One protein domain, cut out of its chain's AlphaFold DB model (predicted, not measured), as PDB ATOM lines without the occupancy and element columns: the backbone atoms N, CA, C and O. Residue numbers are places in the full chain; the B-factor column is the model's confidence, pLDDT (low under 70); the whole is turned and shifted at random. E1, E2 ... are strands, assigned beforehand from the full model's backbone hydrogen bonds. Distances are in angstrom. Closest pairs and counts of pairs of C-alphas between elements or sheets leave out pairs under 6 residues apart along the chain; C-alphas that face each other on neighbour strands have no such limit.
ATOM      1  N   ALA A  45      54.663  95.858  76.600       93.19
ATOM      2  CA  ALA A  45      54.980  95.674  75.182       93.19
ATOM      3  C   ALA A  45      56.307  96.340  74.758       93.19
ATOM      4  O   ALA A  45      56.987  95.871  73.844       93.19
ATOM      5  N   GLU A  46      56.694  97.447  75.395       91.25
ATOM      6  CA  GLU A  46      57.993  98.083  75.154       91.25
ATOM      7  C   GLU A  46      59.121  97.357  75.882       91.25
ATOM      8  O   GLU A  46      60.196  97.189  75.302       91.25
ATOM      9  N   ALA A  47      58.877  96.906  77.117       86.44
ATOM     10  CA  ALA A  47      59.844  96.140  77.904       86.44
ATOM     11  C   ALA A  47      60.303  94.874  77.162       86.44
ATOM     12  O   ALA A  47      61.493  94.564  77.168       86.44
ATOM     13  N   GLU A  48      59.398  94.223  76.421       85.75
ATOM     14  CA  GLU A  48      59.710  93.072  75.564       85.75
ATOM     15  C   GLU A  48      60.888  93.324  74.611       85.75
ATOM     16  O   GLU A  48      61.711  92.440  74.364       85.75
ATOM     17  N   LYS A  49      61.003  94.550  74.096       86.69
ATOM     18  CA  LYS A  49      61.964  94.912  73.048       86.69
ATOM     19  C   LYS A  49      63.314  95.376  73.592       86.69
ATOM     20  O   LYS A  49      64.254  95.507  72.811       86.69
ATOM     21  N   ARG A  50      63.422  95.665  74.893       83.75
ATOM     22  CA  ARG A  50      64.611  96.295  75.502       83.75
ATOM     23  C   ARG A  50      65.599  95.303  76.125       83.75
ATOM     24  O   ARG A  50      66.641  95.724  76.615       83.75
ATOM     25  N   GLY A  51      65.315  94.001  76.057       86.06
ATOM     26  CA  GLY A  51      66.135  92.969  76.695       86.06
ATOM     27  C   GLY A  51      65.918  92.915  78.211       86.06
ATOM     28  O   GLY A  51      64.895  93.373  78.711       86.06
ATOM     29  N   VAL A  52      66.864  92.317  78.940       93.69
ATOM     30  CA  VAL A  52      66.811  92.230  80.408       93.69
ATOM     31  C   VAL A  52      67.500  93.463  81.003       93.69
ATOM     32  O   VAL A  52      68.714  93.595  80.828       93.69
ATOM     33  N   PRO A  53      66.768  94.379  81.663       95.00
ATOM     34  CA  PRO A  53      67.362  95.580  82.241       95.00
ATOM     35  C   PRO A  53      68.207  95.285  83.488       95.00
ATOM     36  O   PRO A  53      68.157  94.196  84.063       95.00
ATOM     37  N   ARG A  54      68.989  96.282  83.924       96.06
ATOM     38  CA  ARG A  54      69.846  96.156  85.112       96.06
ATOM     39  C   ARG A  54      69.042  96.298  86.401       96.06
ATOM     40  O   ARG A  54      69.402  95.660  87.388       96.06
ATOM     41  N   TYR A  55      67.997  97.121  86.407       96.94
ATOM     42  CA  TYR A  55      67.172  97.363  87.589       96.94
ATOM     43  C   TYR A  55      65.718  96.942  87.379       96.94
ATOM     44  O   TYR A  55      65.193  96.968  86.266       96.94
ATOM     45  N   LEU A  56      65.046  96.566  88.468       97.44
ATOM     46  CA  LEU A  56      63.643  96.158  88.437       97.44
ATOM     47  C   LEU A  56      62.726  97.333  88.077       97.44
ATOM     48  O   LEU A  56      61.731  97.130  87.378       97.44
ATOM     49  N   SER A  57      63.078  98.551  88.497       96.62
ATOM     50  CA  SER A  57      62.388  99.794  88.118       96.62
ATOM     51  C   SER A  57      62.345 100.068  86.613       96.62
ATOM     52  O   SER A  57      61.475 100.802  86.151       96.62
ATOM     53  N   GLU A  58      63.253  99.468  85.843       95.44
ATOM     54  CA  GLU A  58      63.329  99.597  84.384       95.44
ATOM     55  C   GLU A  58      62.491  98.529  83.655       95.44
ATOM     56  O   GLU A  58      62.378  98.551  82.426       95.44
ATOM     57  N   THR A  59      61.904  97.581  84.394       96.56
ATOM     58  CA  THR A  59      60.911  96.629  83.873       96.56
ATOM     59  C   THR A  59      59.514  97.255  83.852       96.56
ATOM     60  O   THR A  59      59.290  98.332  84.394       96.56
ATOM     61  N   CYS A  60      58.527  96.549  83.292       96.69
ATOM     62  CA  CYS A  60      57.133  96.996  83.345       96.69
ATOM     63  C   CYS A  60      56.385  96.621  84.641       96.69
ATOM     64  O   CYS A  60      55.178  96.841  84.710       96.69
ATOM     65  N   LEU A  61      57.040  96.030  85.658       97.81
ATOM     66  CA  LEU A  61      56.349  95.580  86.878       97.81
ATOM     67  C   LEU A  61      55.662  96.735  87.613       97.81
ATOM     68  O   LEU A  61      54.474  96.664  87.939       97.81
ATOM     69  N   TYR A  62      56.416  97.797  87.881       97.25
ATOM     70  CA  TYR A  62      55.935  98.953  88.619       97.25
ATOM     71  C   TYR A  62      55.779 100.148  87.688       97.25
ATOM     72  O   TYR A  62      56.746 100.592  87.083       97.25
ATOM     73  N   SER A  63      54.583 100.737  87.646       95.88
ATOM     74  CA  SER A  63      54.400 102.070  87.058       95.88
ATOM     75  C   SER A  63      54.896 103.186  87.981       95.88
ATOM     76  O   SER A  63      54.954 104.337  87.578       95.88
ATOM     77  N   ALA A  64      55.173 102.884  89.251       95.19
ATOM     78  CA  ALA A  64      55.907 103.765  90.155       95.19
ATOM     79  C   ALA A  64      56.545 102.920  91.263       95.19
ATOM     80  O   ALA A  64      55.867 102.529  92.216       95.19
ATOM     81  N   ILE A  65      57.840 102.611  91.137       95.44
ATOM     82  CA  ILE A  65      58.525 101.737  92.102       95.44
ATOM     83  C   ILE A  65      58.647 102.373  93.492       95.44
ATOM     84  O   ILE A  65      58.556 101.669  94.489       95.44
ATOM     85  N   SER A  66      58.750 103.704  93.573       95.06
ATOM     86  CA  SER A  66      58.874 104.445  94.838       95.06
ATOM     87  C   SER A  66      57.680 104.265  95.779       95.06
ATOM     88  O   SER A  66      57.824 104.411  96.989       95.06
ATOM     89  N   SER A  67      56.507 103.943  95.233       96.25
ATOM     90  CA  SER A  67      55.289 103.614  95.980       96.25
ATOM     91  C   SER A  67      54.841 102.165  95.771       96.25
ATOM     92  O   SER A  67      53.730 101.805  96.158       96.25
ATOM     93  N   TYR A  68      55.674 101.344  95.122       96.44
ATOM     94  CA  TYR A  68      55.365  99.976  94.690       96.44
ATOM     95  C   TYR A  68      54.034  99.850  93.930       96.44
ATOM     96  O   TYR A  68      53.340  98.833  94.023       96.44
ATOM     97  N   THR A  69      53.660 100.875  93.158       97.31
ATOM     98  CA  THR A  69      52.435 100.846  92.350       97.31
ATOM     99  C   THR A  69      52.655  99.948  91.140       97.31
ATOM    100  O   THR A  69      53.421 100.291  90.237       97.31
ATOM    101  N   VAL A  70      51.992  98.793  91.127       97.81
ATOM    102  CA  VAL A  70      52.049  97.823  90.023       97.81
ATOM    103  C   VAL A  70      51.396  98.408  88.769       97.81
ATOM    104  O   VAL A  70      50.361  99.075  88.856       97.81
ATOM    105  N   ALA A  71      51.991  98.160  87.600       97.12
ATOM    106  CA  ALA A  71      51.445  98.631  86.332       97.12
ATOM    107  C   ALA A  71      50.051  98.040  86.059       97.12
ATOM    108  O   ALA A  71      49.791  96.864  86.295       97.12
ATOM    109  N   LYS A  72      49.143  98.857  85.510       96.62
ATOM    110  CA  LYS A  72      47.735  98.475  85.283       96.62
ATOM    111  C   LYS A  72      47.545  97.324  84.290       96.62
ATOM    112  O   LYS A  72      46.494  96.696  84.294       96.62
ATOM    113  N   GLU A  73      48.533  97.078  83.433       96.25
ATOM    114  CA  GLU A  73      48.525  95.990  82.448       96.25
ATOM    115  C   GLU A  73      48.763  94.609  83.088       96.25
ATOM    116  O   GLU A  73      48.558  93.581  82.443       96.25
ATOM    117  N   LEU A  74      49.223  94.572  84.343       98.00
ATOM    118  CA  LEU A  74      49.568  93.350  85.055       98.00
ATOM    119  C   LEU A  74      48.408  92.864  85.922       98.00
ATOM    120  O   LEU A  74      47.876  93.584  86.767       98.00
ATOM    121  N   HIS A  75      48.076  91.588  85.774       97.94
ATOM    122  CA  HIS A  75      47.053  90.925  86.570       97.94
ATOM    123  C   HIS A  75      47.688  90.157  87.723       97.94
ATOM    124  O   HIS A  75      48.542  89.297  87.509       97.94
ATOM    125  N   TYR A  76      47.248  90.442  88.947       98.06
ATOM    126  CA  TYR A  76      47.613  89.644  90.114       98.06
ATOM    127  C   TYR A  76      46.968  88.256  90.037       98.06
ATOM    128  O   TYR A  76      45.797  88.135  89.673       98.06
ATOM    129  N   PHE A  77      47.704  87.212  90.414       96.25
ATOM    130  CA  PHE A  77      47.148  85.863  90.511       96.25
ATOM    131  C   PHE A  77      47.834  85.022  91.590       96.25
ATOM    132  O   PHE A  77      48.993  85.241  91.947       96.25
ATOM    133  N   THR A  78      47.135  83.982  92.040       94.25
ATOM    134  CA  THR A  78      47.668  82.966  92.950       94.25
ATOM    135  C   THR A  78      47.383  81.577  92.376       94.25
ATOM    136  O   THR A  78      46.240  81.302  92.020       94.25
ATOM    137  N   PRO A  79      48.388  80.688  92.257       92.31
ATOM    138  CA  PRO A  79      48.156  79.299  91.866       92.31
ATOM    139  C   PRO A  79      47.322  78.552  92.913       92.31
ATOM    140  O   PRO A  79      47.526  78.766  94.106       92.31
ATOM    141  N   ASN A  80      46.489  77.599  92.483       91.81
ATOM    142  CA  ASN A  80      45.725  76.740  93.404       91.81
ATOM    143  C   ASN A  80      46.616  75.951  94.373       91.81
ATOM    144  O   ASN A  80      46.237  75.727  95.516       91.81
ATOM    145  N   TYR A  81      47.806  75.547  93.921       91.31
ATOM    146  CA  TYR A  81      48.772  74.795  94.718       91.31
ATOM    147  C   TYR A  81      50.067  75.607  94.866       91.31
ATOM    148  O   TYR A  81      50.984  75.482  94.046       91.31
ATOM    149  N   PRO A  82      50.149  76.509  95.859       89.31
ATOM    150  CA  PRO A  82      51.322  77.345  96.055       89.31
ATOM    151  C   PRO A  82      52.502  76.525  96.593       89.31
ATOM    152  O   PRO A  82      52.409  75.863  97.620       89.31
ATOM    153  N   LEU A  83      53.652  76.622  95.923       87.75
ATOM    154  CA  LEU A  83      54.890  75.998  96.396       87.75
ATOM    155  C   LEU A  83      55.440  76.707  97.647       87.75
ATOM    156  O   LEU A  83      55.468  77.947  97.717       87.75
ATOM    157  N   TRP A  84      55.937  75.914  98.600       90.06
ATOM    158  CA  TRP A  84      56.655  76.397  99.782       90.06
ATOM    159  C   TRP A  84      58.021  76.984  99.395       90.06
ATOM    160  O   TRP A  84      58.640  76.575  98.411       90.06
ATOM    161  N   SER A  85      58.482  78.004 100.121       88.50
ATOM    162  CA  SER A  85      59.798  78.626  99.890       88.50
ATOM    163  C   SER A  85      60.320  79.240 101.183       88.50
ATOM    164  O   SER A  85      60.396  80.459 101.289       88.50
ATOM    165  N   ASP A  86      60.600  78.399 102.176       88.69
ATOM    166  CA  ASP A  86      61.249  78.826 103.420       88.69
ATOM    167  C   ASP A  86      60.546  80.000 104.120       88.69
ATOM    168  O   ASP A  86      61.123  81.056 104.375       88.69
ATOM    169  N   GLY A  87      59.233  79.843 104.319       87.69
ATOM    170  CA  GLY A  87      58.395  80.852 104.972       87.69
ATOM    171  C   GLY A  87      58.167  82.141 104.174       87.69
ATOM    172  O   GLY A  87      57.505  83.034 104.682       87.69
ATOM    173  N   ALA A  88      58.674  82.261 102.941       93.62
ATOM    174  CA  ALA A  88      58.495  83.477 102.153       93.62
ATOM    175  C   ALA A  88      57.079  83.606 101.571       93.62
ATOM    176  O   ALA A  88      56.579  82.690 100.894       93.62
ATOM    177  N   ASP A  89      56.496  84.790 101.730       95.31
ATOM    178  CA  ASP A  89      55.300  85.225 101.022       95.31
ATOM    179  C   ASP A  89      55.609  85.557  99.568       95.31
ATOM    180  O   ASP A  89      56.741  85.876  99.194       95.31
ATOM    181  N   LYS A  90      54.603  85.402  98.701       96.06
ATOM    182  CA  LYS A  90      54.807  85.477  97.249       96.06
ATOM    183  C   LYS A  90      53.672  86.208  96.559       96.06
ATOM    184  O   LYS A  90      52.563  85.678  96.492       96.06
ATOM    185  N   SER A  91      53.984  87.346  95.958       97.44
ATOM    186  CA  SER A  91      53.085  88.035  95.032       97.44
ATOM    187  C   SER A  91      53.447  87.669  93.601       97.44
ATOM    188  O   SER A  91      54.626  87.490  93.282       97.44
ATOM    189  N   ARG A  92      52.440  87.480  92.746       98.31
ATOM    190  CA  ARG A  92      52.657  87.116  91.346       98.31
ATOM    191  C   ARG A  92      51.777  87.939  90.439       98.31
ATOM    192  O   ARG A  92      50.605  88.159  90.740       98.31
ATOM    193  N   TRP A  93      52.354  88.308  89.310       98.62
ATOM    194  CA  TRP A  93      51.664  89.049  88.277       98.62
ATOM    195  C   TRP A  93      51.924  88.440  86.915       98.62
ATOM    196  O   TRP A  93      52.997  87.883  86.673       98.62
ATOM    197  N   ILE A  94      50.928  88.544  86.046       98.38
ATOM    198  CA  ILE A  94      51.013  88.138  84.651       98.38
ATOM    199  C   ILE A  94      50.588  89.296  83.754       98.38
ATOM    200  O   ILE A  94      49.557  89.928  83.981       98.38
ATOM    201  N   TYR A  95      51.383  89.552  82.725       98.19
ATOM    202  CA  TYR A  95      50.986  90.330  81.562       98.19
ATOM    203  C   TYR A  95      50.752  89.358  80.412       98.19
ATOM    204  O   TYR A  95      51.641  88.574  80.065       98.19
ATOM    205  N   LEU A  96      49.557  89.416  79.829       97.69
ATOM    206  CA  LEU A  96      49.226  88.729  78.588       97.69
ATOM    207  C   LEU A  96      49.076  89.783  77.489       97.69
ATOM    208  O   LEU A  96      48.274  90.703  77.666       97.69
ATOM    209  N   PRO A  97      49.803  89.664  76.362       96.94
ATOM    210  CA  PRO A  97      49.662  90.593  75.254       96.94
ATOM    211  C   PRO A  97      48.191  90.732  74.819       96.94
ATOM    212  O   PRO A  97      47.503  89.712  74.664       96.94
ATOM    213  N   PRO A  98      47.683  91.959  74.610       96.31
ATOM    214  CA  PRO A  98      46.296  92.177  74.217       96.31
ATOM    215  C   PRO A  98      45.915  91.403  72.953       96.31
ATOM    216  O   PRO A  98      46.718  91.266  72.032       96.31
ATOM    217  N   ASN A  99      44.665  90.939  72.885       96.31
ATOM    218  CA  ASN A  99      44.118  90.192  71.742       96.31
ATOM    219  C   ASN A  99      44.856  88.878  71.423       96.31
ATOM    220  O   ASN A  99      44.814  88.399  70.290       96.31
ATOM    221  N   THR A 100      45.521  88.278  72.411       96.44
ATOM    222  CA  THR A 100      46.154  86.958  72.285       96.44
ATOM    223  C   THR A 100      45.514  85.941  73.230       96.44
ATOM    224  O   THR A 100      44.768  86.297  74.141       96.44
ATOM    225  N   GLN A 101      45.782  84.653  73.002       95.56
ATOM    226  CA  GLN A 101      45.233  83.565  73.807       95.56
ATOM    227  C   GLN A 101      46.316  82.539  74.141       95.56
ATOM    228  O   GLN A 101      47.151  82.196  73.303       95.56
ATOM    229  N   ILE A 102      46.287  82.034  75.373       95.69
ATOM    230  CA  ILE A 102      47.116  80.903  75.792       95.69
ATOM    231  C   ILE A 102      46.575  79.651  75.102       95.69
ATOM    232  O   ILE A 102      45.395  79.333  75.236       95.69
ATOM    233  N   ASN A 103      47.427  78.911  74.395       94.94
ATOM    234  CA  ASN A 103      47.034  77.604  73.881       94.94
ATOM    235  C   ASN A 103      47.068  76.586  75.028       94.94
ATOM    236  O   ASN A 103      48.142  76.222  75.510       94.94
ATOM    237  N   THR A 104      45.884  76.132  75.432       95.31
ATOM    238  CA  THR A 104      45.654  75.200  76.545       95.31
ATOM    239  C   THR A 104      45.212  73.806  76.086       95.31
ATOM    240  O   THR A 104      44.752  73.014  76.901       95.31
ATOM    241  N   THR A 105      45.370  73.478  74.795       96.00
ATOM    242  CA  THR A 105      44.946  72.182  74.213       96.00
ATOM    243  C   THR A 105      45.642  70.981  74.872       96.00
ATOM    244  O   THR A 105      45.071  69.902  74.965       96.00
ATOM    245  N   ASP A 106      46.881  71.172  75.332       94.12
ATOM    246  CA  ASP A 106      47.664  70.209  76.114       94.12
ATOM    247  C   ASP A 106      47.765  70.751  77.548       94.12
ATOM    248  O   ASP A 106      48.497  71.715  77.788       94.12
ATOM    249  N   ALA A 107      46.996  70.178  78.481       90.44
ATOM    250  CA  ALA A 107      46.862  70.682  79.852       90.44
ATOM    251  C   ALA A 107      48.186  70.677  80.635       90.44
ATOM    252  O   ALA A 107      48.382  71.533  81.497       90.44
ATOM    253  N   ASP A 108      49.110  69.782  80.283       90.25
ATOM    254  CA  ASP A 108      50.428  69.683  80.914       90.25
ATOM    255  C   ASP A 108      51.444  70.650  80.290       90.25
ATOM    256  O   ASP A 108      52.527  70.873  80.840       90.25
ATOM    257  N   ARG A 109      51.140  71.221  79.114       89.19
ATOM    258  CA  ARG A 109      52.083  72.045  78.339       89.19
ATOM    259  C   ARG A 109      51.402  73.207  77.632       89.19
ATOM    260  O   ARG A 109      51.438  73.306  76.400       89.19
ATOM    261  N   TRP A 110      50.854  74.119  78.428       92.88
ATOM    262  CA  TRP A 110      50.331  75.389  77.930       92.88
ATOM    263  C   TRP A 110      51.397  76.155  77.143       92.88
ATOM    264  O   TRP A 110      52.560  76.245  77.549       92.88
ATOM    265  N   VAL A 111      50.991  76.739  76.016       94.88
ATOM    266  CA  VAL A 111      51.858  77.591  75.196       94.88
ATOM    267  C   VAL A 111      51.361  79.024  75.285       94.88
ATOM    268  O   VAL A 111      50.304  79.371  74.761       94.88
ATOM    269  N   PHE A 112      52.150  79.857  75.958       97.00
ATOM    270  CA  PHE A 112      51.888  81.283  76.094       97.00
ATOM    271  C   PHE A 112      52.305  82.054  74.827       97.00
ATOM    272  O   PHE A 112      53.323  81.698  74.216       97.00
ATOM    273  N   PRO A 113      51.570  83.114  74.446       97.38
ATOM    274  CA  PRO A 113      51.968  84.047  73.392       97.38
ATOM    275  C   PRO A 113      53.315  84.718  73.686       97.38
ATOM    276  O   PRO A 113      53.619  85.023  74.842       97.38
ATOM    277  N   VAL A 114      54.104  84.976  72.637       96.88
ATOM    278  CA  VAL A 114      55.323  85.807  72.720       96.88
ATOM    279  C   VAL A 114      54.968  87.179  73.289       96.88
ATOM    280  O   VAL A 114      53.915  87.712  72.955       96.88
ATOM    281  N   GLY A 115      55.804  87.693  74.191       96.62
ATOM    282  CA  GLY A 115      55.559  88.924  74.947       96.62
ATOM    283  C   GLY A 115      54.863  88.707  76.296       96.62
ATOM    284  O   GLY A 115      54.805  89.631  77.104       96.62
ATOM    285  N   THR A 116      54.383  87.491  76.592       97.94
ATOM    286  CA  THR A 116      53.866  87.150  77.930       97.94
ATOM    287  C   THR A 116      54.955  87.341  78.978       97.94
ATOM    288  O   THR A 116      56.068  86.839  78.806       97.94
ATOM    289  N   GLN A 117      54.624  88.008  80.083       98.06
ATOM    290  CA  GLN A 117      55.557  88.254  81.182       98.06
ATOM    291  C   GLN A 117      54.969  87.802  82.511       98.06
ATOM    292  O   GLN A 117      53.807  88.067  82.809       98.06
ATOM    293  N   PHE A 118      55.793  87.146  83.320       98.25
ATOM    294  CA  PHE A 118      55.487  86.795  84.697       98.25
ATOM    295  C   PHE A 118      56.453  87.495  85.634       98.25
ATOM    296  O   PHE A 118      57.665  87.458  85.425       98.25
ATOM    297  N   PHE A 119      55.909  88.035  86.715       98.56
ATOM    298  CA  PHE A 119      56.682  88.534  87.839       98.56
ATOM    299  C   PHE A 119      56.337  87.732  89.082       98.56
ATOM    300  O   PHE A 119      55.168  87.437  89.337       98.56
ATOM    301  N   LYS A 120      57.356  87.373  89.859       98.00
ATOM    302  CA  LYS A 120      57.199  86.705  91.150       98.00
ATOM    303  C   LYS A 120      58.082  87.397  92.172       98.00
ATOM    304  O   LYS A 120      59.296  87.258  92.108       98.00
ATOM    305  N   GLU A 121      57.460  88.090  93.111       98.44
ATOM    306  CA  GLU A 121      58.140  88.770  94.211       98.44
ATOM    307  C   GLU A 121      58.074  87.914  95.473       98.44
ATOM    308  O   GLU A 121      56.987  87.506  95.894       98.44
ATOM    309  N   PHE A 122      59.236  87.644  96.061       98.00
ATOM    310  CA  PHE A 122      59.404  86.955  97.333       98.00
ATOM    311  C   PHE A 122      59.592  87.970  98.455       98.00
ATOM    312  O   PHE A 122      60.429  88.872  98.356       98.00
ATOM    313  N   ARG A 123      58.838  87.786  99.536       97.62
ATOM    314  CA  ARG A 123      58.841  88.656 100.710       97.62
ATOM    315  C   ARG A 123      59.044  87.826 101.968       97.62
ATOM    316  O   ARG A 123      58.617  86.673 102.016       97.62
ATOM    317  N   LYS A 124      59.731  88.383 102.956       96.44
ATOM    318  CA  LYS A 124      59.954  87.747 104.254       96.44
ATOM    319  C   LYS A 124      59.655  88.734 105.363       96.44
ATOM    320  O   LYS A 124      60.007  89.905 105.263       96.44
ATOM    321  N   GLU A 125      59.065  88.229 106.432       96.19
ATOM    322  CA  GLU A 125      59.037  88.936 107.700       96.19
ATOM    323  C   GLU A 125      60.412  88.822 108.370       96.19
ATOM    324  O   GLU A 125      61.007  87.741 108.429       96.19
ATOM    325  N   ILE A 126      60.933  89.945 108.852       95.12
ATOM    326  CA  ILE A 126      62.164  90.018 109.631       95.12
ATOM    327  C   ILE A 126      61.885  90.676 110.974       95.12
ATOM    328  O   ILE A 126      61.006  91.525 111.108       95.12
ATOM    329  N   LYS A 127      62.680  90.298 111.975       96.44
ATOM    330  CA  LYS A 127      62.692  90.959 113.274       96.44
ATOM    331  C   LYS A 127      63.763  92.045 113.281       96.44
ATOM    332  O   LYS A 127      64.945  91.749 113.108       96.44
ATOM    333  N   ASN A 128      63.345  93.286 113.490       94.75
ATOM    334  CA  ASN A 128      64.231  94.435 113.629       94.75
ATOM    335  C   ASN A 128      64.969  94.398 114.977       94.75
ATOM    336  O   ASN A 128      64.600  93.664 115.899       94.75
ATOM    337  N   ALA A 129      66.013  95.218 115.105       95.06
ATOM    338  CA  ALA A 129      66.834  95.284 116.317       95.06
ATOM    339  C   ALA A 129      66.043  95.709 117.570       95.06
ATOM    340  O   ALA A 129      66.358  95.272 118.672       95.06
ATOM    341  N   ASP A 130      64.996  96.519 117.400       96.19
ATOM    342  CA  ASP A 130      64.078  96.944 118.466       96.19
ATOM    343  C   ASP A 130      63.020  95.882 118.827       96.19
ATOM    344  O   ASP A 130      62.193  96.087 119.712       96.19
ATOM    345  N   GLY A 131      63.051  94.729 118.155       96.06
ATOM    346  CA  GLY A 131      62.137  93.617 118.363       96.06
ATOM    347  C   GLY A 131      60.837  93.687 117.565       96.06
ATOM    348  O   GLY A 131      60.069  92.724 117.637       96.06
ATOM    349  N   THR A 132      60.598  94.755 116.798       97.12
ATOM    350  CA  THR A 132      59.440  94.860 115.899       97.12
ATOM    351  C   THR A 132      59.586  93.941 114.686       97.12
ATOM    352  O   THR A 132      60.692  93.537 114.330       97.12
ATOM    353  N   LEU A 133      58.466  93.602 114.046       96.00
ATOM    354  CA  LEU A 133      58.443  92.819 112.811       96.00
ATOM    355  C   LEU A 133      58.201  93.746 111.618       96.00
ATOM    356  O   LEU A 133      57.369  94.652 111.692       96.00
ATOM    357  N   SER A 134      58.922  93.524 110.525       94.75
ATOM    358  CA  SER A 134      58.712  94.215 109.251       94.75
ATOM    359  C   SER A 134      58.781  93.230 108.091       94.75
ATOM    360  O   SER A 134      59.536  92.262 108.119       94.75
ATOM    361  N   GLU A 135      57.987  93.475 107.052       95.75
ATOM    362  CA  GLU A 135      58.104  92.743 105.794       95.75
ATOM    363  C   GLU A 135      59.183  93.399 104.924       95.75
ATOM    364  O   GLU A 135      59.180  94.615 104.723       95.75
ATOM    365  N   ILE A 136      60.079  92.585 104.371       96.94
ATOM    366  CA  ILE A 136      61.030  92.989 103.336       96.94
ATOM    367  C   ILE A 136      60.805  92.186 102.063       96.94
ATOM    368  O   ILE A 136      60.435  91.010 102.089       96.94
ATOM    369  N   LYS A 137      61.093  92.808 100.928       98.19
ATOM    370  CA  LYS A 137      61.235  92.148  99.636       98.19
ATOM    371  C   LYS A 137      62.654  91.612  99.533       98.19
ATOM    372  O   LYS A 137      63.613  92.300  99.885       98.19
ATOM    373  N   VAL A 138      62.771  90.375  99.069       97.44
ATOM    374  CA  VAL A 138      64.048  89.651  98.992       97.44
ATOM    375  C   VAL A 138      64.495  89.535  97.543       97.44
ATOM    376  O   VAL A 138      65.607  89.915  97.189       97.44
ATOM    377  N   GLU A 139      63.607  89.048  96.683       97.88
ATOM    378  CA  GLU A 139      63.912  88.768  95.285       97.88
ATOM    379  C   GLU A 139      62.660  88.956  94.433       97.88
ATOM    380  O   GLU A 139      61.567  88.563  94.846       97.88
ATOM    381  N   THR A 140      62.821  89.480  93.222       98.44
ATOM    382  CA  THR A 140      61.782  89.443  92.194       98.44
ATOM    383  C   THR A 140      62.300  88.711  90.965       98.44
ATOM    384  O   THR A 140      63.302  89.105  90.379       98.44
ATOM    385  N   ARG A 141      61.613  87.647  90.541       97.94
ATOM    386  CA  ARG A 141      61.896  86.950  89.277       97.94
ATOM    387  C   ARG A 141      61.021  87.494  88.167       97.94
ATOM    388  O   ARG A 141      59.816  87.651  88.367       97.94
ATOM    389  N   HIS A 142      61.616  87.691  87.000       97.94
ATOM    390  CA  HIS A 142      60.947  88.088  85.767       97.94
ATOM    391  C   HIS A 142      61.163  87.006  84.715       97.94
ATOM    392  O   HIS A 142      62.298  86.650  84.401       97.94
ATOM    393  N   LEU A 143      60.070  86.447  84.203       97.56
ATOM    394  CA  LEU A 143      60.093  85.500  83.094       97.56
ATOM    395  C   LEU A 143      59.370  86.137  81.916       97.56
ATOM    396  O   LEU A 143      58.238  86.588  82.071       97.56
ATOM    397  N   MET A 144      59.984  86.125  80.738       97.25
ATOM    398  CA  MET A 144      59.410  86.690  79.520       97.25
ATOM    399  C   MET A 144      59.429  85.677  78.383       97.25
ATOM    400  O   MET A 144      60.469  85.095  78.081       97.25
ATOM    401  N   LYS A 145      58.291  85.473  77.725       97.00
ATOM    402  CA  LYS A 145      58.181  84.610  76.549       97.00
ATOM    403  C   LYS A 145      58.789  85.331  75.344       97.00
ATOM    404  O   LYS A 145      58.177  86.259  74.829       97.00
ATOM    405  N   ILE A 146      59.966  84.904  74.886       95.69
ATOM    406  CA  ILE A 146      60.734  85.605  73.833       95.69
ATOM    407  C   ILE A 146      60.587  84.992  72.437       95.69
ATOM    408  O   ILE A 146      60.960  85.610  71.445       95.69
ATOM    409  N   ARG A 147      60.062  83.768  72.338       95.06
ATOM    410  CA  ARG A 147      59.791  83.093  71.060       95.06
ATOM    411  C   ARG A 147      58.689  82.051  71.195       95.06
ATOM    412  O   ARG A 147      58.334  81.628  72.299       95.06
ATOM    413  N   THR A 148      58.127  81.662  70.056       93.19
ATOM    414  CA  THR A 148      57.144  80.581  69.968       93.19
ATOM    415  C   THR A 148      57.780  79.245  70.361       93.19
ATOM    416  O   THR A 148      58.991  79.071  70.263       93.19
ATOM    417  N   GLY A 149      56.959  78.297  70.820       88.62
ATOM    418  CA  GLY A 149      57.413  76.953  71.193       88.62
ATOM    419  C   GLY A 149      57.170  76.604  72.660       88.62
ATOM    420  O   GLY A 149      56.477  77.320  73.386       88.62
ATOM    421  N   LYS A 150      57.717  75.467  73.089       89.56
ATOM    422  CA  LYS A 150      57.678  74.966  74.475       89.56
ATOM    423  C   LYS A 150      59.075  75.137  75.098       89.56
ATOM    424  O   LYS A 150      59.922  75.765  74.482       89.56
ATOM    425  N   GLY A 151      59.292  74.644  76.315       90.31
ATOM    426  CA  GLY A 151      60.635  74.581  76.903       90.31
ATOM    427  C   GLY A 151      61.202  75.912  77.406       90.31
ATOM    428  O   GLY A 151      60.630  76.983  77.191       90.31
ATOM    429  N   ILE A 152      62.315  75.810  78.137       91.69
ATOM    430  CA  ILE A 152      62.986  76.915  78.836       91.69
ATOM    431  C   ILE A 152      63.640  77.896  77.867       91.69
ATOM    432  O   ILE A 152      63.653  79.097  78.104       91.69
ATOM    433  N   GLU A 153      64.107  77.395  76.729       94.12
ATOM    434  CA  GLU A 153      64.735  78.168  75.673       94.12
ATOM    435  C   GLU A 153      63.772  79.199  75.089       94.12
ATOM    436  O   GLU A 153      64.204  80.216  74.559       94.12
ATOM    437  N   SER A 154      62.463  78.978  75.180       95.31
ATOM    438  CA  SER A 154      61.486  79.958  74.720       95.31
ATOM    439  C   SER A 154      61.294  81.143  75.675       95.31
ATOM    440  O   SER A 154      60.517  82.049  75.362       95.31
ATOM    441  N   TRP A 155      61.967  81.140  76.827       95.94
ATOM    442  CA  TRP A 155      61.838  82.149  77.870       95.94
ATOM    443  C   TRP A 155      63.170  82.853  78.132       95.94
ATOM    444  O   TRP A 155      64.224  82.226  78.181       95.94
ATOM    445  N   SER A 156      63.102  84.162  78.345       95.75
ATOM    446  CA  SER A 156      64.126  84.907  79.073       95.75
ATOM    447  C   SER A 156      63.783  84.869  80.559       95.75
ATOM    448  O   SER A 156      62.613  85.019  80.918       95.75
ATOM    449  N   ILE A 157      64.778  84.637  81.415       96.00
ATOM    450  CA  ILE A 157      64.601  84.507  82.864       96.00
ATOM    451  C   ILE A 157      65.634  85.382  83.552       96.00
ATOM    452  O   ILE A 157      66.831  85.231  83.322       96.00
ATOM    453  N   ALA A 158      65.152  86.260  84.420       96.81
ATOM    454  CA  ALA A 158      65.966  87.158  85.214       96.81
ATOM    455  C   ALA A 158      65.537  87.096  86.681       96.81
ATOM    456  O   ALA A 158      64.353  86.922  86.989       96.81
ATOM    457  N   SER A 159      66.499  87.265  87.581       98.12
ATOM    458  CA  SER A 159      66.252  87.410  89.017       98.12
ATOM    459  C   SER A 159      66.831  88.738  89.470       98.12
ATOM    460  O   SER A 159      67.968  89.046  89.134       98.12
ATOM    461  N   TYR A 160      66.062  89.514  90.221       98.44
ATOM    462  CA  TYR A 160      66.475  90.800  90.766       98.44
ATOM    463  C   TYR A 160      66.537  90.693  92.287       98.44
ATOM    464  O   TYR A 160      65.536  90.353  92.921       98.44
ATOM    465  N   ALA A 161      67.696  90.984  92.870       98.50
ATOM    466  CA  ALA A 161      67.893  91.021  94.312       98.50
ATOM    467  C   ALA A 161      67.528  92.411  94.842       98.50
ATOM    468  O   ALA A 161      68.074  93.422  94.384       98.50
ATOM    469  N   TRP A 162      66.596  92.468  95.793       98.31
ATOM    470  CA  TRP A 162      66.183  93.732  96.394       98.31
ATOM    471  C   TRP A 162      67.311  94.333  97.226       98.31
ATOM    472  O   TRP A 162      67.975  93.652  98.008       98.31
ATOM    473  N   GLN A 163      67.518  95.637  97.065       97.94
ATOM    474  CA  GLN A 163      68.491  96.373  97.860       97.94
ATOM    475  C   GLN A 163      68.020  96.475  99.314       97.94
ATOM    476  O   GLN A 163      66.823  96.521  99.602       97.94
ATOM    477  N   GLN A 164      68.964  96.609 100.248       95.81
ATOM    478  CA  GLN A 164      68.640  96.812 101.665       95.81
ATOM    479  C   GLN A 164      67.808  98.085 101.902       95.81
ATOM    480  O   GLN A 164      66.992  98.126 102.815       95.81
ATOM    481  N   SER A 165      67.970  99.102 101.047       96.69
ATOM    482  CA  SER A 165      67.165 100.330 101.057       96.69
ATOM    483  C   SER A 165      65.692 100.104 100.698       96.69
ATOM    484  O   SER A 165      64.884 101.002 100.911       96.69
ATOM    485  N   GLN A 166      65.361  98.945 100.112       97.44
ATOM    486  CA  GLN A 166      64.054  98.589  99.555       97.44
ATOM    487  C   GLN A 166      63.559  99.543  98.453       97.44
ATOM    488  O   GLN A 166      62.399  99.486  98.069       97.44
ATOM    489  N   GLN A 167      64.414 100.406  97.898       97.75
ATOM    490  CA  GLN A 167      64.000 101.374  96.871       97.75
ATOM    491  C   GLN A 167      63.968 100.776  95.458       97.75
ATOM    492  O   GLN A 167      63.207 101.245  94.617       97.75
ATOM    493  N   ASP A 168      64.772  99.742  95.204       98.06
ATOM    494  CA  ASP A 168      64.833  99.031  93.927       98.06
ATOM    495  C   ASP A 168      65.463  97.637  94.119       98.06
ATOM    496  O   ASP A 168      65.947  97.292  95.206       98.06
ATOM    497  N   ALA A 169      65.502  96.851  93.047       98.31
ATOM    498  CA  ALA A 169      66.207  95.582  92.969       98.31
ATOM    499  C   ALA A 169      67.137  95.562  91.749       98.31
ATOM    500  O   ALA A 169      66.775  96.023  90.669       98.31
ATOM    501  N   ALA A 170      68.345  95.032  91.917       98.12
ATOM    502  CA  ALA A 170      69.328  94.923  90.841       98.12
ATOM    503  C   ALA A 170      69.345  93.500  90.279       98.12
ATOM    504  O   ALA A 170      69.165  92.541  91.030       98.12
ATOM    505  N   LEU A 171      69.579  93.367  88.975       97.94
ATOM    506  CA  LEU A 171      69.768  92.085  88.309       97.94
ATOM    507  C   LEU A 171      70.865  91.299  89.037       97.94
ATOM    508  O   LEU A 171      71.993  91.772  89.178       97.94
ATOM    509  N   SER A 172      70.508  90.117  89.528       95.31
ATOM    510  CA  SER A 172      71.438  89.188  90.148       95.31
ATOM    511  C   SER A 172      72.213  88.478  89.053       95.31
ATOM    512  O   SER A 172      71.617  87.937  88.120       95.31
TER     513      SER A 172
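Overview. This is residues 45 to 172 of the 174 residues of an uncharacterized protein of Gammaproteobacteria bacterium 42_54_T18 (UniProt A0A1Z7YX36). Little regular structure is present: one twisted antiparallel meander, E2-E3-E4-E5-E6, each strand beside the one before, with long loops around it. The long hairpin E3 and E4 runs along the longest axis. The printed part has 128 residues, with six named strands, E1 to E6 in chain order, and no named helix: all strand, with 45 residues in them. It is compact, radius of gyration of the C-alphas 15.8 A, yet elongated, 54 by 32 by 25 A.

Along the chain. E4, residues 133 to 145, spans 37.2 A; E3, 117 to 127, 33.0 A; E5, 155 to 162, 22.3 A; E2, 89 to 95, 20.6 A. E6 is 169 to 171, ending at C-alpha (69.768, 92.085, 88.309); E1 is 62 to 64, beginning at (55.935, 98.953, 88.619).

Arrangement. Hairpin E3 and E4 has N 118 and O 143 at 2.8 A; E2 and E3, N 91 and O 121 at 3.0 A. E1 pairs with no named strand.

Size, cuts and confidence. C-alphas 105 and 130 are farthest apart, 54.2 A. Links E1 to E2 and E2 to E3 are long. The printed part has no cut; no printed residue is under 70.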